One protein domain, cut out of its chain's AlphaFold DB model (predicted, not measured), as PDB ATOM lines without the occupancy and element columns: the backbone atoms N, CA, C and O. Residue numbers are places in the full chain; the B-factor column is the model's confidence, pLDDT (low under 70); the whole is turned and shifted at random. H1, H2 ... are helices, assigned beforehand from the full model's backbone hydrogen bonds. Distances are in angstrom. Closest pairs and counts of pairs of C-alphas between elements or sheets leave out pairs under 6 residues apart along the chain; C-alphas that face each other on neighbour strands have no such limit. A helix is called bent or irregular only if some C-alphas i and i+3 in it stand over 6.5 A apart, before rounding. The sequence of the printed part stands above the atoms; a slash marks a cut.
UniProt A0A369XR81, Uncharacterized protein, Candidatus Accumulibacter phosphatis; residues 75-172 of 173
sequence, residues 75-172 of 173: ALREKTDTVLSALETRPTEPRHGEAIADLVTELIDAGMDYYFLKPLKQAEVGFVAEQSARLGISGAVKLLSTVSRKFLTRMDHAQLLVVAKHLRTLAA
ATOM      1  N   ALA A  75    -116.892 -42.012  46.086       95.12
ATOM      2  CA  ALA A  75    -116.342 -42.928  47.086       95.12
ATOM      3  C   ALA A  75    -117.028 -44.308  47.077       95.12
ATOM      4  O   ALA A  75    -116.361 -45.337  47.191       95.12
ATOM      5  N   LEU A  76    -118.359 -44.362  46.916       95.19
ATOM      6  CA  LEU A  76    -119.078 -45.638  46.837       95.19
ATOM      7  C   LEU A  76    -118.801 -46.356  45.509       95.19
ATOM      8  O   LEU A  76    -118.717 -47.586  45.480       95.19
ATOM      9  N   ARG A  77    -118.597 -45.607  44.421       95.12
ATOM     10  CA  ARG A  77    -118.164 -46.165  43.136       95.12
ATOM     11  C   ARG A  77    -116.769 -46.787  43.241       95.12
ATOM     12  O   ARG A  77    -116.599 -47.950  42.894       95.12
ATOM     13  N   GLU A  78    -115.800 -46.062  43.791       95.81
ATOM     14  CA  GLU A  78    -114.436 -46.561  44.011       95.81
ATOM     15  C   GLU A  78    -114.413 -47.790  44.919       95.81
ATOM     16  O   GLU A  78    -113.708 -48.766  44.649       95.81
ATOM     17  N   LYS A  79    -115.224 -47.782  45.982       95.81
ATOM     18  CA  LYS A  79    -115.380 -48.940  46.862       95.81
ATOM     19  C   LYS A  79    -115.962 -50.140  46.124       95.81
ATOM     20  O   LYS A  79    -115.468 -51.252  46.310       95.81
ATOM     21  N   THR A  80    -116.976 -49.924  45.286       95.88
ATOM     22  CA  THR A  80    -117.549 -50.968  44.426       95.88
ATOM     23  C   THR A  80    -116.448 -51.579  43.562       95.88
ATOM     24  O   THR A  80    -116.204 -52.780  43.643       95.88
ATOM     25  N   ASP A  81    -115.708 -50.759  42.819       95.31
ATOM     26  CA  ASP A  81    -114.630 -51.231  41.947       95.31
ATOM     27  C   ASP A  81    -113.542 -51.982  42.733       95.31
ATOM     28  O   ASP A  81    -113.091 -53.048  42.309       95.31
ATOM     29  N   THR A  82    -113.169 -51.477  43.911       95.31
ATOM     30  CA  THR A  82    -112.150 -52.078  44.785       95.31
ATOM     31  C   THR A  82    -112.575 -53.452  45.289       95.31
ATOM     32  O   THR A  82    -111.837 -54.422  45.122       95.31
ATOM     33  N   VAL A  83    -113.766 -53.561  45.880       95.62
ATOM     34  CA  VAL A  83    -114.270 -54.818  46.451       95.62
ATOM     35  C   VAL A  83    -114.466 -55.860  45.352       95.62
ATOM     36  O   VAL A  83    -114.046 -57.009  45.501       95.62
ATOM     37  N   LEU A  84    -115.058 -55.464  44.224       95.31
ATOM     38  CA  LEU A  84    -115.322 -56.383  43.123       95.31
ATOM     39  C   LEU A  84    -114.032 -56.824  42.409       95.31
ATOM     40  O   LEU A  84    -113.977 -57.948  41.907       95.31
ATOM     41  N   SER A  85    -112.994 -55.984  42.371       94.25
ATOM     42  CA  SER A  85    -111.676 -56.352  41.825       94.25
ATOM     43  C   SER A  85    -110.869 -57.213  42.797       94.25
ATOM     44  O   SER A  85    -110.187 -58.144  42.371       94.25
ATOM     45  N   ALA A  86    -110.952 -56.947  44.103       93.75
ATOM     46  CA  ALA A  86    -110.302 -57.761  45.129       93.75
ATOM     47  C   ALA A  86    -110.845 -59.193  45.124       93.75
ATOM     48  O   ALA A  86    -110.060 -60.140  45.158       93.75
ATOM     49  N   LEU A  87    -112.165 -59.353  44.988       93.94
ATOM     50  CA  LEU A  87    -112.779 -60.668  44.838       93.94
ATOM     51  C   LEU A  87    -112.186 -61.420  43.637       93.94
ATOM     52  O   LEU A  87    -111.740 -62.548  43.787       93.94
ATOM     53  N   GLU A  88    -112.121 -60.803  42.460       91.56
ATOM     54  CA  GLU A  88    -111.630 -61.472  41.244       91.56
ATOM     55  C   GLU A  88    -110.133 -61.796  41.272       91.56
ATOM     56  O   GLU A  88    -109.706 -62.806  40.716       91.56
ATOM     57  N   THR A  89    -109.326 -60.936  41.892       92.00
ATOM     58  CA  THR A  89    -107.859 -61.045  41.853       92.00
ATOM     59  C   THR A  89    -107.275 -61.821  43.028       92.00
ATOM     60  O   THR A  89    -106.140 -62.289  42.939       92.00
ATOM     61  N   ARG A  90    -108.023 -61.979  44.129       90.00
ATOM     62  CA  ARG A  90    -107.537 -62.614  45.365       90.00
ATOM     63  C   ARG A  90    -108.505 -63.681  45.883       90.00
ATOM     64  O   ARG A  90    -109.096 -63.498  46.943       90.00
ATOM     65  N   PRO A  91    -108.645 -64.838  45.214       79.88
ATOM     66  CA  PRO A  91    -109.660 -65.843  45.561       79.88
ATOM     67  C   PRO A  91    -109.564 -66.409  46.986       79.88
ATOM     68  O   PRO A  91    -110.546 -66.914  47.523       79.88
ATOM     69  N   THR A  92    -108.379 -66.348  47.594       76.56
ATOM     70  CA  THR A  92    -108.074 -66.927  48.908       76.56
ATOM     71  C   THR A  92    -108.183 -65.938  50.065       76.56
ATOM     72  O   THR A  92    -107.963 -66.334  51.210       76.56
ATOM     73  N   GLU A  93    -108.510 -64.666  49.810       79.31
ATOM     74  CA  GLU A  93    -108.641 -63.678  50.882       79.31
ATOM     75  C   GLU A  93    -109.877 -64.003  51.746       79.31
ATOM     76  O   GLU A  93    -111.003 -64.091  51.239       79.31
ATOM     77  N   PRO A  94    -109.696 -64.238  53.057       71.06
ATOM     78  CA  PRO A  94    -110.822 -64.474  53.940       71.06
ATOM     79  C   PRO A  94    -111.646 -63.185  54.045       71.06
ATOM     80  O   PRO A  94    -111.083 -62.097  54.085       71.06
ATOM     81  N   ARG A  95    -112.975 -63.316  54.174       87.31
ATOM     82  CA  ARG A  95    -113.960 -62.220  54.361       87.31
ATOM     83  C   ARG A  95    -114.490 -61.513  53.108       87.31
ATOM     84  O   ARG A  95    -115.209 -60.526  53.241       87.31
ATOM     85  N   HIS A  96    -114.290 -62.061  51.910       91.94
ATOM     86  CA  HIS A  96    -114.971 -61.552  50.705       91.94
ATOM     87  C   HIS A  96    -116.491 -61.430  50.854       91.94
ATOM     88  O   HIS A  96    -117.079 -60.429  50.453       91.94
ATOM     89  N   GLY A  97    -117.133 -62.415  51.484       92.44
ATOM     90  CA  GLY A  97    -118.576 -62.374  51.727       92.44
ATOM     91  C   GLY A  97    -119.013 -61.222  52.641       92.44
ATOM     92  O   GLY A  97    -120.081 -60.650  52.431       92.44
ATOM     93  N   GLU A  98    -118.185 -60.836  53.620       94.62
ATOM     94  CA  GLU A  98    -118.442 -59.669  54.476       94.62
ATOM     95  C   GLU A  98    -118.286 -58.372  53.678       94.62
ATOM     96  O   GLU A  98    -119.184 -57.533  53.708       94.62
ATOM     97  N   ALA A  99    -117.209 -58.244  52.897       94.94
ATOM     98  CA  ALA A  99    -116.955 -57.064  52.073       94.94
ATOM     99  C   ALA A  99    -118.070 -56.821  51.038       94.94
ATOM    100  O   ALA A  99    -118.523 -55.689  50.861       94.94
ATOM    101  N   ILE A 100    -118.564 -57.885  50.393       95.50
ATOM    102  CA  ILE A 100    -119.690 -57.800  49.452       95.50
ATOM    103  C   ILE A 100    -120.992 -57.450  50.189       95.50
ATOM    104  O   ILE A 100    -121.773 -56.641  49.690       95.50
ATOM    105  N   ALA A 101    -121.238 -57.998  51.384       95.75
ATOM    106  CA  ALA A 101    -122.425 -57.657  52.173       95.75
ATOM    107  C   ALA A 101    -122.437 -56.194  52.649       95.75
ATOM    108  O   ALA A 101    -123.496 -55.558  52.669       95.75
ATOM    109  N   ASP A 102    -121.269 -55.667  53.014       95.56
ATOM    110  CA  ASP A 102    -121.082 -54.269  53.403       95.56
ATOM    111  C   ASP A 102    -121.323 -53.345  52.212       95.56
ATOM    112  O   ASP A 102    -122.100 -52.395  52.306       95.56
ATOM    113  N   LEU A 103    -120.743 -53.687  51.059       96.50
ATOM    114  CA  LEU A 103    -120.970 -52.970  49.810       96.50
ATOM    115  C   LEU A 103    -122.461 -52.924  49.438       96.50
ATOM    116  O   LEU A 103    -122.997 -51.854  49.158       96.50
ATOM    117  N   VAL A 104    -123.151 -54.069  49.460       95.62
ATOM    118  CA  VAL A 104    -124.591 -54.141  49.158       95.62
ATOM    119  C   VAL A 104    -125.403 -53.297  50.141       95.62
ATOM    120  O   VAL A 104    -126.342 -52.620  49.731       95.62
ATOM    121  N   THR A 105    -125.028 -53.283  51.423       96.12
ATOM    122  CA  THR A 105    -125.676 -52.436  52.436       96.12
ATOM    123  C   THR A 105    -125.564 -50.951  52.092       96.12
ATOM    124  O   THR A 105    -126.567 -50.241  52.136       96.12
ATOM    125  N   GLU A 106    -124.376 -50.482  51.709       96.00
ATOM    126  CA  GLU A 106    -124.156 -49.077  51.343       96.00
ATOM    127  C   GLU A 106    -124.880 -48.686  50.052       96.00
ATOM    128  O   GLU A 106    -125.428 -47.589  49.957       96.00
ATOM    129  N   LEU A 107    -124.952 -49.597  49.076       95.62
ATOM    130  CA  LEU A 107    -125.734 -49.390  47.854       95.62
ATOM    131  C   LEU A 107    -127.235 -49.269  48.144       95.62
ATOM    132  O   LEU A 107    -127.902 -48.418  47.557       95.62
ATOM    133  N   ILE A 108    -127.767 -50.097  49.049       95.31
ATOM    134  CA  ILE A 108    -129.172 -50.029  49.474       95.31
ATOM    135  C   ILE A 108    -129.449 -48.693  50.160       95.31
ATOM    136  O   ILE A 108    -130.417 -48.027  49.803       95.31
ATOM    137  N   ASP A 109    -128.605 -48.281  51.107       95.12
ATOM    138  CA  ASP A 109    -128.779 -47.014  51.823       95.12
ATOM    139  C   ASP A 109    -128.756 -45.814  50.861       95.12
ATOM    140  O   ASP A 109    -129.679 -44.996  50.850       95.12
ATOM    141  N   ALA A 110    -127.779 -45.775  49.946       95.25
ATOM    142  CA  ALA A 110    -127.695 -44.747  48.909       95.25
ATOM    143  C   ALA A 110    -128.924 -44.740  47.980       95.25
ATOM    144  O   ALA A 110    -129.428 -43.673  47.620       95.25
ATOM    145  N   GLY A 111    -129.430 -45.919  47.605       94.50
ATOM    146  CA  GLY A 111    -130.637 -46.057  46.792       94.50
ATOM    147  C   GLY A 111    -131.895 -45.566  47.512       94.50
ATOM    148  O   GLY A 111    -132.706 -44.857  46.912       94.50
ATOM    149  N   MET A 112    -132.047 -45.883  48.800       95.44
ATOM    150  CA  MET A 112    -133.182 -45.427  49.609       95.44
ATOM    151  C   MET A 112    -133.131 -43.918  49.861       95.44
ATOM    152  O   MET A 112    -134.167 -43.254  49.798       95.44
ATOM    153  N   ASP A 113    -131.947 -43.337  50.076       94.12
ATOM    154  CA  ASP A 113    -131.816 -41.880  50.130       94.12
ATOM    155  C   ASP A 113    -132.222 -41.245  48.793       94.12
ATOM    156  O   ASP A 113    -133.023 -40.309  48.769       94.12
ATOM    157  N   TYR A 114    -131.746 -41.796  47.671       95.38
ATOM    158  CA  TYR A 114    -132.010 -41.243  46.346       95.38
ATOM    159  C   TYR A 114    -133.485 -41.304  45.941       95.38
ATOM    160  O   TYR A 114    -134.029 -40.308  45.472       95.38
ATOM    161  N   TYR A 115    -134.130 -42.459  46.097       94.50
ATOM    162  CA  TYR A 115    -135.499 -42.661  45.618       94.50
ATOM    163  C   TYR A 115    -136.575 -42.243  46.612       94.50
ATOM    164  O   TYR A 115    -137.719 -42.054  46.205       94.50
ATOM    165  N   PHE A 116    -136.241 -42.103  47.896       94.12
ATOM    166  CA  PHE A 116    -137.232 -41.801  48.923       94.12
ATOM    167  C   PHE A 116    -136.926 -40.497  49.653       94.12
ATOM    168  O   PHE A 116    -137.732 -39.572  49.612       94.12
ATOM    169  N   LEU A 117    -135.755 -40.363  50.281       94.94
ATOM    170  CA  LEU A 117    -135.481 -39.192  51.121       94.94
ATOM    171  C   LEU A 117    -135.271 -37.903  50.317       94.94
ATOM    172  O   LEU A 117    -135.748 -36.849  50.739       94.94
ATOM    173  N   LYS A 118    -134.586 -37.953  49.169       94.69
ATOM    174  CA  LYS A 118    -134.392 -36.771  48.312       94.69
ATOM    175  C   LYS A 118    -135.720 -36.230  47.760       94.69
ATOM    176  O   LYS A 118    -135.938 -35.028  47.918       94.69
ATOM    177  N   PRO A 119    -136.632 -37.050  47.199       94.94
ATOM    178  CA  PRO A 119    -137.950 -36.574  46.787       94.94
ATOM    179  C   PRO A 119    -138.777 -35.993  47.934       94.94
ATOM    180  O   PRO A 119    -139.428 -34.974  47.739       94.94
ATOM    181  N   LEU A 120    -138.723 -36.578  49.137       96.06
ATOM    182  CA  LEU A 120    -139.438 -36.028  50.296       96.06
ATOM    183  C   LEU A 120    -138.950 -34.622  50.664       96.06
ATOM    184  O   LEU A 120    -139.775 -33.748  50.919       96.06
ATOM    185  N   LYS A 121    -137.632 -34.386  50.620       93.88
ATOM    186  CA  LYS A 121    -137.058 -33.044  50.808       93.88
ATOM    187  C   LYS A 121    -137.517 -32.067  49.730       93.88
ATOM    188  O   LYS A 121    -137.849 -30.930  50.034       93.88
ATOM    189  N   GLN A 122    -137.529 -32.507  48.473       96.25
ATOM    190  CA  GLN A 122    -137.972 -31.687  47.340       96.25
ATOM    191  C   GLN A 122    -139.471 -31.371  47.394       96.25
ATOM    192  O   GLN A 122    -139.890 -30.331  46.902       96.25
ATOM    193  N   ALA A 123    -140.266 -32.260  47.988       97.44
ATOM    194  CA  ALA A 123    -141.696 -32.078  48.204       97.44
ATOM    195  C   ALA A 123    -142.023 -31.296  49.490       97.44
ATOM    196  O   ALA A 123    -143.201 -31.137  49.801       97.44
ATOM    197  N   GLU A 124    -141.012 -30.844  50.243       95.38
ATOM    198  CA  GLU A 124    -141.163 -30.020  51.450       95.38
ATOM    199  C   GLU A 124    -142.152 -30.604  52.476       95.38
ATOM    200  O   GLU A 124    -142.912 -29.886  53.125       95.38
ATOM    201  N   VAL A 125    -142.131 -31.929  52.672       94.31
ATOM    202  CA  VAL A 125    -143.084 -32.641  53.555       94.31
ATOM    203  C   VAL A 125    -142.982 -32.257  55.040       94.31
ATOM    204  O   VAL A 125    -143.790 -32.693  55.862       94.31
ATOM    205  N   GLY A 126    -141.989 -31.441  55.395       95.50
ATOM    206  CA  GLY A 126    -141.754 -30.926  56.733       95.50
ATOM    207  C   GLY A 126    -140.834 -31.814  57.570       95.50
ATOM    208  O   GLY A 126    -140.724 -33.027  57.379       95.50
ATOM    209  N   PHE A 127    -140.179 -31.191  58.552       93.75
ATOM    210  CA  PHE A 127    -139.125 -31.823  59.351       93.75
ATOM    211  C   PHE A 127    -139.579 -33.111  60.048       93.75
ATOM    212  O   PHE A 127    -138.866 -34.110  60.016       93.75
ATOM    213  N   VAL A 128    -140.770 -33.117  60.656       96.69
ATOM    214  CA  VAL A 128    -141.275 -34.289  61.390       96.69
ATOM    215  C   VAL A 128    -141.458 -35.479  60.449       96.69
ATOM    216  O   VAL A 128    -140.970 -36.565  60.749       96.69
ATOM    217  N   ALA A 129    -142.087 -35.268  59.289       95.44
ATOM    218  CA  ALA A 129    -142.283 -36.318  58.297       95.44
ATOM    219  C   ALA A 129    -140.945 -36.830  57.742       95.44
ATOM    220  O   ALA A 129    -140.751 -38.042  57.645       95.44
ATOM    221  N   GLU A 130    -139.987 -35.938  57.460       95.56
ATOM    222  CA  GLU A 130    -138.638 -36.336  57.045       95.56
ATOM    223  C   GLU A 130    -137.912 -37.176  58.104       95.56
ATOM    224  O   GLU A 130    -137.289 -38.183  57.768       95.56
ATOM    225  N   GLN A 131    -137.977 -36.795  59.384       96.62
ATOM    226  CA  GLN A 131    -137.328 -37.554  60.458       96.62
ATOM    227  C   GLN A 131    -137.999 -38.912  60.678       96.62
ATOM    228  O   GLN A 131    -137.308 -39.921  60.837       96.62
ATOM    229  N   SER A 132    -139.330 -38.970  60.624       97.38
ATOM    230  CA  SER A 132    -140.066 -40.235  60.673       97.38
ATOM    231  C   SER A 132    -139.693 -41.149  59.502       97.38
ATOM    232  O   SER A 132    -139.421 -42.332  59.711       97.38
ATOM    233  N   ALA A 133    -139.601 -40.600  58.287       96.69
ATOM    234  CA  ALA A 133    -139.141 -41.318  57.104       96.69
ATOM    235  C   ALA A 133    -137.716 -41.863  57.290       96.69
ATOM    236  O   ALA A 133    -137.489 -43.054  57.080       96.69
ATOM    237  N   ARG A 134    -136.767 -41.037  57.752       95.44
ATOM    238  CA  ARG A 134    -135.381 -41.457  58.038       95.44
ATOM    239  C   ARG A 134    -135.314 -42.619  59.016       95.44
ATOM    240  O   ARG A 134    -134.565 -43.568  58.781       95.44
ATOM    241  N   LEU A 135    -136.099 -42.565  60.091       97.25
ATOM    242  CA  LEU A 135    -136.146 -43.637  61.079       97.25
ATOM    243  C   LEU A 135    -136.687 -44.938  60.467       97.25
ATOM    244  O   LEU A 135    -136.092 -46.000  60.656       97.25
ATOM    245  N   GLY A 136    -137.769 -44.850  59.687       96.25
ATOM    246  CA  GLY A 136    -138.349 -45.996  58.984       96.25
ATOM    247  C   GLY A 136    -137.375 -46.631  57.988       96.25
ATOM    248  O   GLY A 136    -137.164 -47.845  58.018       96.25
ATOM    249  N   ILE A 137    -136.718 -45.808  57.162       96.50
ATOM    250  CA  ILE A 137    -135.683 -46.258  56.222       96.50
ATOM    251  C   ILE A 137    -134.515 -46.908  56.960       96.50
ATOM    252  O   ILE A 137    -134.100 -47.994  56.575       96.50
ATOM    253  N   SER A 138    -134.036 -46.320  58.058       94.88
ATOM    254  CA  SER A 138    -132.928 -46.893  58.835       94.88
ATOM    255  C   SER A 138    -133.258 -48.298  59.355       94.88
ATOM    256  O   SER A 138    -132.419 -49.201  59.314       94.88
ATOM    257  N   GLY A 139    -134.501 -48.513  59.802       97.00
ATOM    258  CA  GLY A 139    -134.990 -49.839  60.183       97.00
ATOM    259  C   GLY A 139    -135.014 -50.819  59.006       97.00
ATOM    260  O   GLY A 139    -134.522 -51.941  59.128       97.00
ATOM    261  N   ALA A 140    -135.533 -50.386  57.853       96.44
ATOM    262  CA  ALA A 140    -135.590 -51.201  56.640       96.44
ATOM    263  C   ALA A 140    -134.190 -51.584  56.126       96.44
ATOM    264  O   ALA A 140    -133.937 -52.762  55.872       96.44
ATOM    265  N   VAL A 141    -133.264 -50.621  56.051       96.38
ATOM    266  CA  VAL A 141    -131.861 -50.850  55.671       96.38
ATOM    267  C   VAL A 141    -131.241 -51.888  56.600       96.38
ATOM    268  O   VAL A 141    -130.698 -52.875  56.123       96.38
ATOM    269  N   LYS A 142    -131.413 -51.762  57.922       96.81
ATOM    270  CA  LYS A 142    -130.863 -52.726  58.890       96.81
ATOM    271  C   LYS A 142    -131.376 -54.154  58.682       96.81
ATOM    272  O   LYS A 142    -130.605 -55.113  58.800       96.81
ATOM    273  N   LEU A 143    -132.665 -54.314  58.376       98.00
ATOM    274  CA  LEU A 143    -133.241 -55.623  58.058       98.00
ATOM    275  C   LEU A 143    -132.627 -56.192  56.774       98.00
ATOM    276  O   LEU A 143    -132.164 -57.335  56.775       98.00
ATOM    277  N   LEU A 144    -132.543 -55.386  55.713       95.38
ATOM    278  CA  LEU A 144    -131.935 -55.790  54.444       95.38
ATOM    279  C   LEU A 144    -130.446 -56.130  54.594       95.38
ATOM    280  O   LEU A 144    -129.998 -57.138  54.047       95.38
ATOM    281  N   SER A 145    -129.691 -55.371  55.388       94.50
ATOM    282  CA  SER A 145    -128.290 -55.658  55.718       94.50
ATOM    283  C   SER A 145    -128.134 -56.978  56.458       94.50
ATOM    284  O   SER A 145    -127.228 -57.751  56.161       94.50
ATOM    285  N   THR A 146    -129.028 -57.268  57.406       97.12
ATOM    286  CA  THR A 146    -128.999 -58.527  58.165       97.12
ATOM    287  C   THR A 146    -129.218 -59.722  57.242       97.12
ATOM    288  O   THR A 146    -128.481 -60.707  57.309       97.12
ATOM    289  N   VAL A 147    -130.204 -59.624  56.347       96.50
ATOM    290  CA  VAL A 147    -130.479 -60.656  55.342       96.50
ATOM    291  C   VAL A 147    -129.291 -60.800  54.388       96.50
ATOM    292  O   VAL A 147    -128.800 -61.911  54.197       96.50
ATOM    293  N   SER A 148    -128.767 -59.688  53.869       93.75
ATOM    294  CA  SER A 148    -127.620 -59.673  52.954       93.75
ATOM    295  C   SER A 148    -126.397 -60.343  53.580       93.75
ATOM    296  O   SER A 148    -125.852 -61.279  53.001       93.75
ATOM    297  N   ARG A 149    -126.023 -59.959  54.811       95.62
ATOM    298  CA  ARG A 149    -124.922 -60.594  55.551       95.62
ATOM    299  C   ARG A 149    -125.160 -62.085  55.750       95.62
ATOM    300  O   ARG A 149    -124.251 -62.869  55.499       95.62
ATOM    301  N   LYS A 150    -126.364 -62.501  56.154       96.38
ATOM    302  CA  LYS A 150    -126.682 -63.919  56.400       96.38
ATOM    303  C   LYS A 150    -126.408 -64.808  55.183       96.38
ATOM    304  O   LYS A 150    -125.951 -65.935  55.365       96.38
ATOM    305  N   PHE A 151    -126.705 -64.324  53.979       95.19
ATOM    306  CA  PHE A 151    -126.494 -65.087  52.751       95.19
ATOM    307  C   PHE A 151    -125.075 -64.923  52.207       95.19
ATOM    308  O   PHE A 151    -124.385 -65.917  52.009       95.19
ATOM    309  N   LEU A 152    -124.615 -63.685  52.020       93.94
ATOM    310  CA  LEU A 152    -123.358 -63.390  51.328       93.94
ATOM    311  C   LEU A 152    -122.125 -63.861  52.109       93.94
ATOM    312  O   LEU A 152    -121.172 -64.341  51.508       93.94
ATOM    313  N   THR A 153    -122.148 -63.817  53.444       94.69
ATOM    314  CA  THR A 153    -121.014 -64.299  54.264       94.69
ATOM    315  C   THR A 153    -120.838 -65.816  54.239       94.69
ATOM    316  O   THR A 153    -119.775 -66.311  54.602       94.69
ATOM    317  N   ARG A 154    -121.867 -66.562  53.822       94.06
ATOM    318  CA  ARG A 154    -121.856 -68.030  53.757       94.06
ATOM    319  C   ARG A 154    -121.649 -68.571  52.345       94.06
ATOM    320  O   ARG A 154    -121.588 -69.787  52.185       94.06
ATOM    321  N   MET A 155    -121.597 -67.694  51.344       94.44
ATOM    322  CA  MET A 155    -121.372 -68.085  49.959       94.44
ATOM    323  C   MET A 155    -119.919 -68.490  49.737       94.44
ATOM    324  O   MET A 155    -118.998 -67.888  50.293       94.44
ATOM    325  N   ASP A 156    -119.726 -69.494  48.888       93.31
ATOM    326  CA  ASP A 156    -118.400 -69.817  48.381       93.31
ATOM    327  C   ASP A 156    -117.922 -68.774  47.355       93.31
ATOM    328  O   ASP A 156    -118.659 -67.890  46.906       93.31
ATOM    329  N   HIS A 157    -116.652 -68.876  46.977       93.12
ATOM    330  CA  HIS A 157    -116.033 -67.923  46.068       93.12
ATOM    331  C   HIS A 157    -116.711 -67.869  44.686       93.12
ATOM    332  O   HIS A 157    -116.906 -66.784  44.138       93.12
ATOM    333  N   ALA A 158    -117.115 -69.015  44.131       94.00
ATOM    334  CA  ALA A 158    -117.748 -69.070  42.816       94.00
ATOM    335  C   ALA A 158    -119.129 -68.398  42.838       94.00
ATOM    336  O   ALA A 158    -119.473 -67.647  41.924       94.00
ATOM    337  N   GLN A 159    -119.896 -68.605  43.908       95.62
ATOM    338  CA  GLN A 159    -121.171 -67.926  44.131       95.62
ATOM    339  C   GLN A 159    -120.988 -66.411  44.283       95.62
ATOM    340  O   GLN A 159    -121.727 -65.638  43.668       95.62
ATOM    341  N   LEU A 160    -119.974 -65.972  45.035       95.12
ATOM    342  CA  LEU A 160    -119.656 -64.550  45.180       95.12
ATOM    343  C   LEU A 160    -119.270 -63.905  43.844       95.12
ATOM    344  O   LEU A 160    -119.686 -62.778  43.578       95.12
ATOM    345  N   LEU A 161    -118.542 -64.609  42.970       95.44
ATOM    346  CA  LEU A 161    -118.211 -64.107  41.630       95.44
ATOM    347  C   LEU A 161    -119.455 -63.891  40.760       95.44
ATOM    348  O   LEU A 161    -119.511 -62.920  40.005       95.44
ATOM    349  N   VAL A 162    -120.473 -64.747  40.878       95.94
ATOM    350  CA  VAL A 162    -121.753 -64.550  40.175       95.94
ATOM    351  C   VAL A 162    -122.428 -63.258  40.641       95.94
ATOM    352  O   VAL A 162    -122.863 -62.458  39.808       95.94
ATOM    353  N   VAL A 163    -122.464 -63.016  41.954       95.44
ATOM    354  CA  VAL A 163    -123.011 -61.778  42.534       95.44
ATOM    355  C   VAL A 163    -122.211 -60.559  42.070       95.44
ATOM    356  O   VAL A 163    -122.790 -59.582  41.599       95.44
ATOM    357  N   ALA A 164    -120.882 -60.624  42.135       94.19
ATOM    358  CA  ALA A 164    -119.999 -59.540  41.723       94.19
ATOM    359  C   ALA A 164    -120.144 -59.187  40.241       94.19
ATOM    360  O   ALA A 164    -120.240 -58.011  39.885       94.19
ATOM    361  N   LYS A 165    -120.236 -60.200  39.372       94.69
ATOM    362  CA  LYS A 165    -120.494 -60.003  37.946       94.69
ATOM    363  C   LYS A 165    -121.819 -59.283  37.727       94.69
ATOM    364  O   LYS A 165    -121.873 -58.356  36.923       94.69
ATOM    365  N   HIS A 166    -122.871 -59.672  38.448       94.00
ATOM    366  CA  HIS A 166    -124.152 -58.981  38.361       94.00
ATOM    367  C   HIS A 166    -124.035 -57.514  38.799       94.00
ATOM    368  O   HIS A 166    -124.441 -56.629  38.046       94.00
ATOM    369  N   LEU A 167    -123.396 -57.230  39.939       92.62
ATOM    370  CA  LEU A 167    -123.162 -55.854  40.396       92.62
ATOM    371  C   LEU A 167    -122.377 -55.022  39.367       92.62
ATOM    372  O   LEU A 167    -122.759 -53.886  39.090       92.62
ATOM    373  N   ARG A 168    -121.361 -55.597  38.710       91.44
ATOM    374  CA  ARG A 168    -120.639 -54.932  37.610       91.44
ATOM    375  C   ARG A 168    -121.540 -54.563  36.435       91.44
ATOM    376  O   ARG A 168    -121.379 -53.483  35.879       91.44
ATOM    377  N   THR A 169    -122.497 -55.416  36.062       90.50
ATOM    378  CA  THR A 169    -123.444 -55.077  34.980       90.50
ATOM    379  C   THR A 169    -124.342 -53.892  35.330       90.50
ATOM    380  O   THR A 169    -124.753 -53.161  34.434       90.50
ATOM    381  N   LEU A 170    -124.614 -53.675  36.622       88.12
ATOM    382  CA  LEU A 170    -125.390 -52.531  37.104       88.12
ATOM    383  C   LEU A 170    -124.541 -51.257  37.209       88.12
ATOM    384  O   LEU A 170    -125.052 -50.167  36.959       88.12
ATOM    385  N   ALA A 171    -123.260 -51.399  37.560       83.12
ATOM    386  CA  ALA A 171    -122.308 -50.296  37.692       83.12
ATOM    387  C   ALA A 171    -121.716 -49.820  36.351       83.12
ATOM    388  O   ALA A 171    -121.104 -48.752  36.293       83.12
ATOM    389  N   ALA A 172    -121.878 -50.597  35.274       69.12
ATOM    390  CA  ALA A 172    -121.376 -50.245  33.953       69.12
ATOM    391  C   ALA A 172    -122.125 -49.024  33.363       69.12
ATOM    392  O   ALA A 172    -123.364 -48.993  33.409       69.12
TER     393      ALA A 172
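AT A GLANCE: This is residues 75 to 172 of the 173 residues of an uncharacterized protein of Candidatus Accumulibacter phosphatis (UniProt A0A369XR81). A long hairpin of two helices, H2 and H3, makes the length of the domain, and two shorter helices, H1 and H4, pack beside one end of it, where the first part of H2 joins them in a bundle. The turn at the other end, residues 122 to 128, stands free. The printed part has 98 residues with four named helices, in the order H1 H2 H3 H4, and no named strand; the class is all helix. The whole is loose, with a radius of gyration of the C-alphas of 15.7 A, and elongated, spanning 50 by 27 by 17 A.

IN THESE COORDINATES: H1 is residues 75 to 89, from C-alpha 75 at (-116.342, -42.928, 47.086), 20.7 A long. H2, residues 96 to 122, is 37.8 A long, with a kink of 26 degrees near residue 113; it is irregular, but only just, C-alphas 115 and 118 being 6.6 A apart. H3, residues 127 to 152, is 36.2 A long. H4, residues 157 to 171, ends with C-alpha 171 at (-122.308, -50.296, 37.692).

HOW THE PARTS SIT: H2 is the hub, touching three helices. Its residues 96 to 107 touch H1, closest at the C-alphas of Leu 87 and His 96, 6.3 A apart; this hairpin has a shallow tilt of 23 degrees, opposite ways. H2 and H3, also a hairpin, touch at a shallow tilt of 21 degrees, opposite ways, with the C-alphas of Gly 97 and Leu 152 closest at 4.9 A. Residues 96 to 100 of H2 touch H4, the closest C-alphas, of Gly 97 and Leu 160, being 7.0 A apart. H1 and H4 touch, closest at the C-alphas of Leu 84 and Ala 164, 5.8 A apart, with a tilt of 35.4 degrees, only just steep. H1 and H3 are apart. Every O i to N i+4 pair is within hydrogen-bond range in H1, H3 and H4, and 21 of 23 in H2.

THE WHOLE: The C-alphas of Thr 92 and Gly 126 are the two farthest apart, at 49.9 A. The printed part has no cut and no long link. Its mean pLDDT is 93.7, and residue 172 alone is under 70.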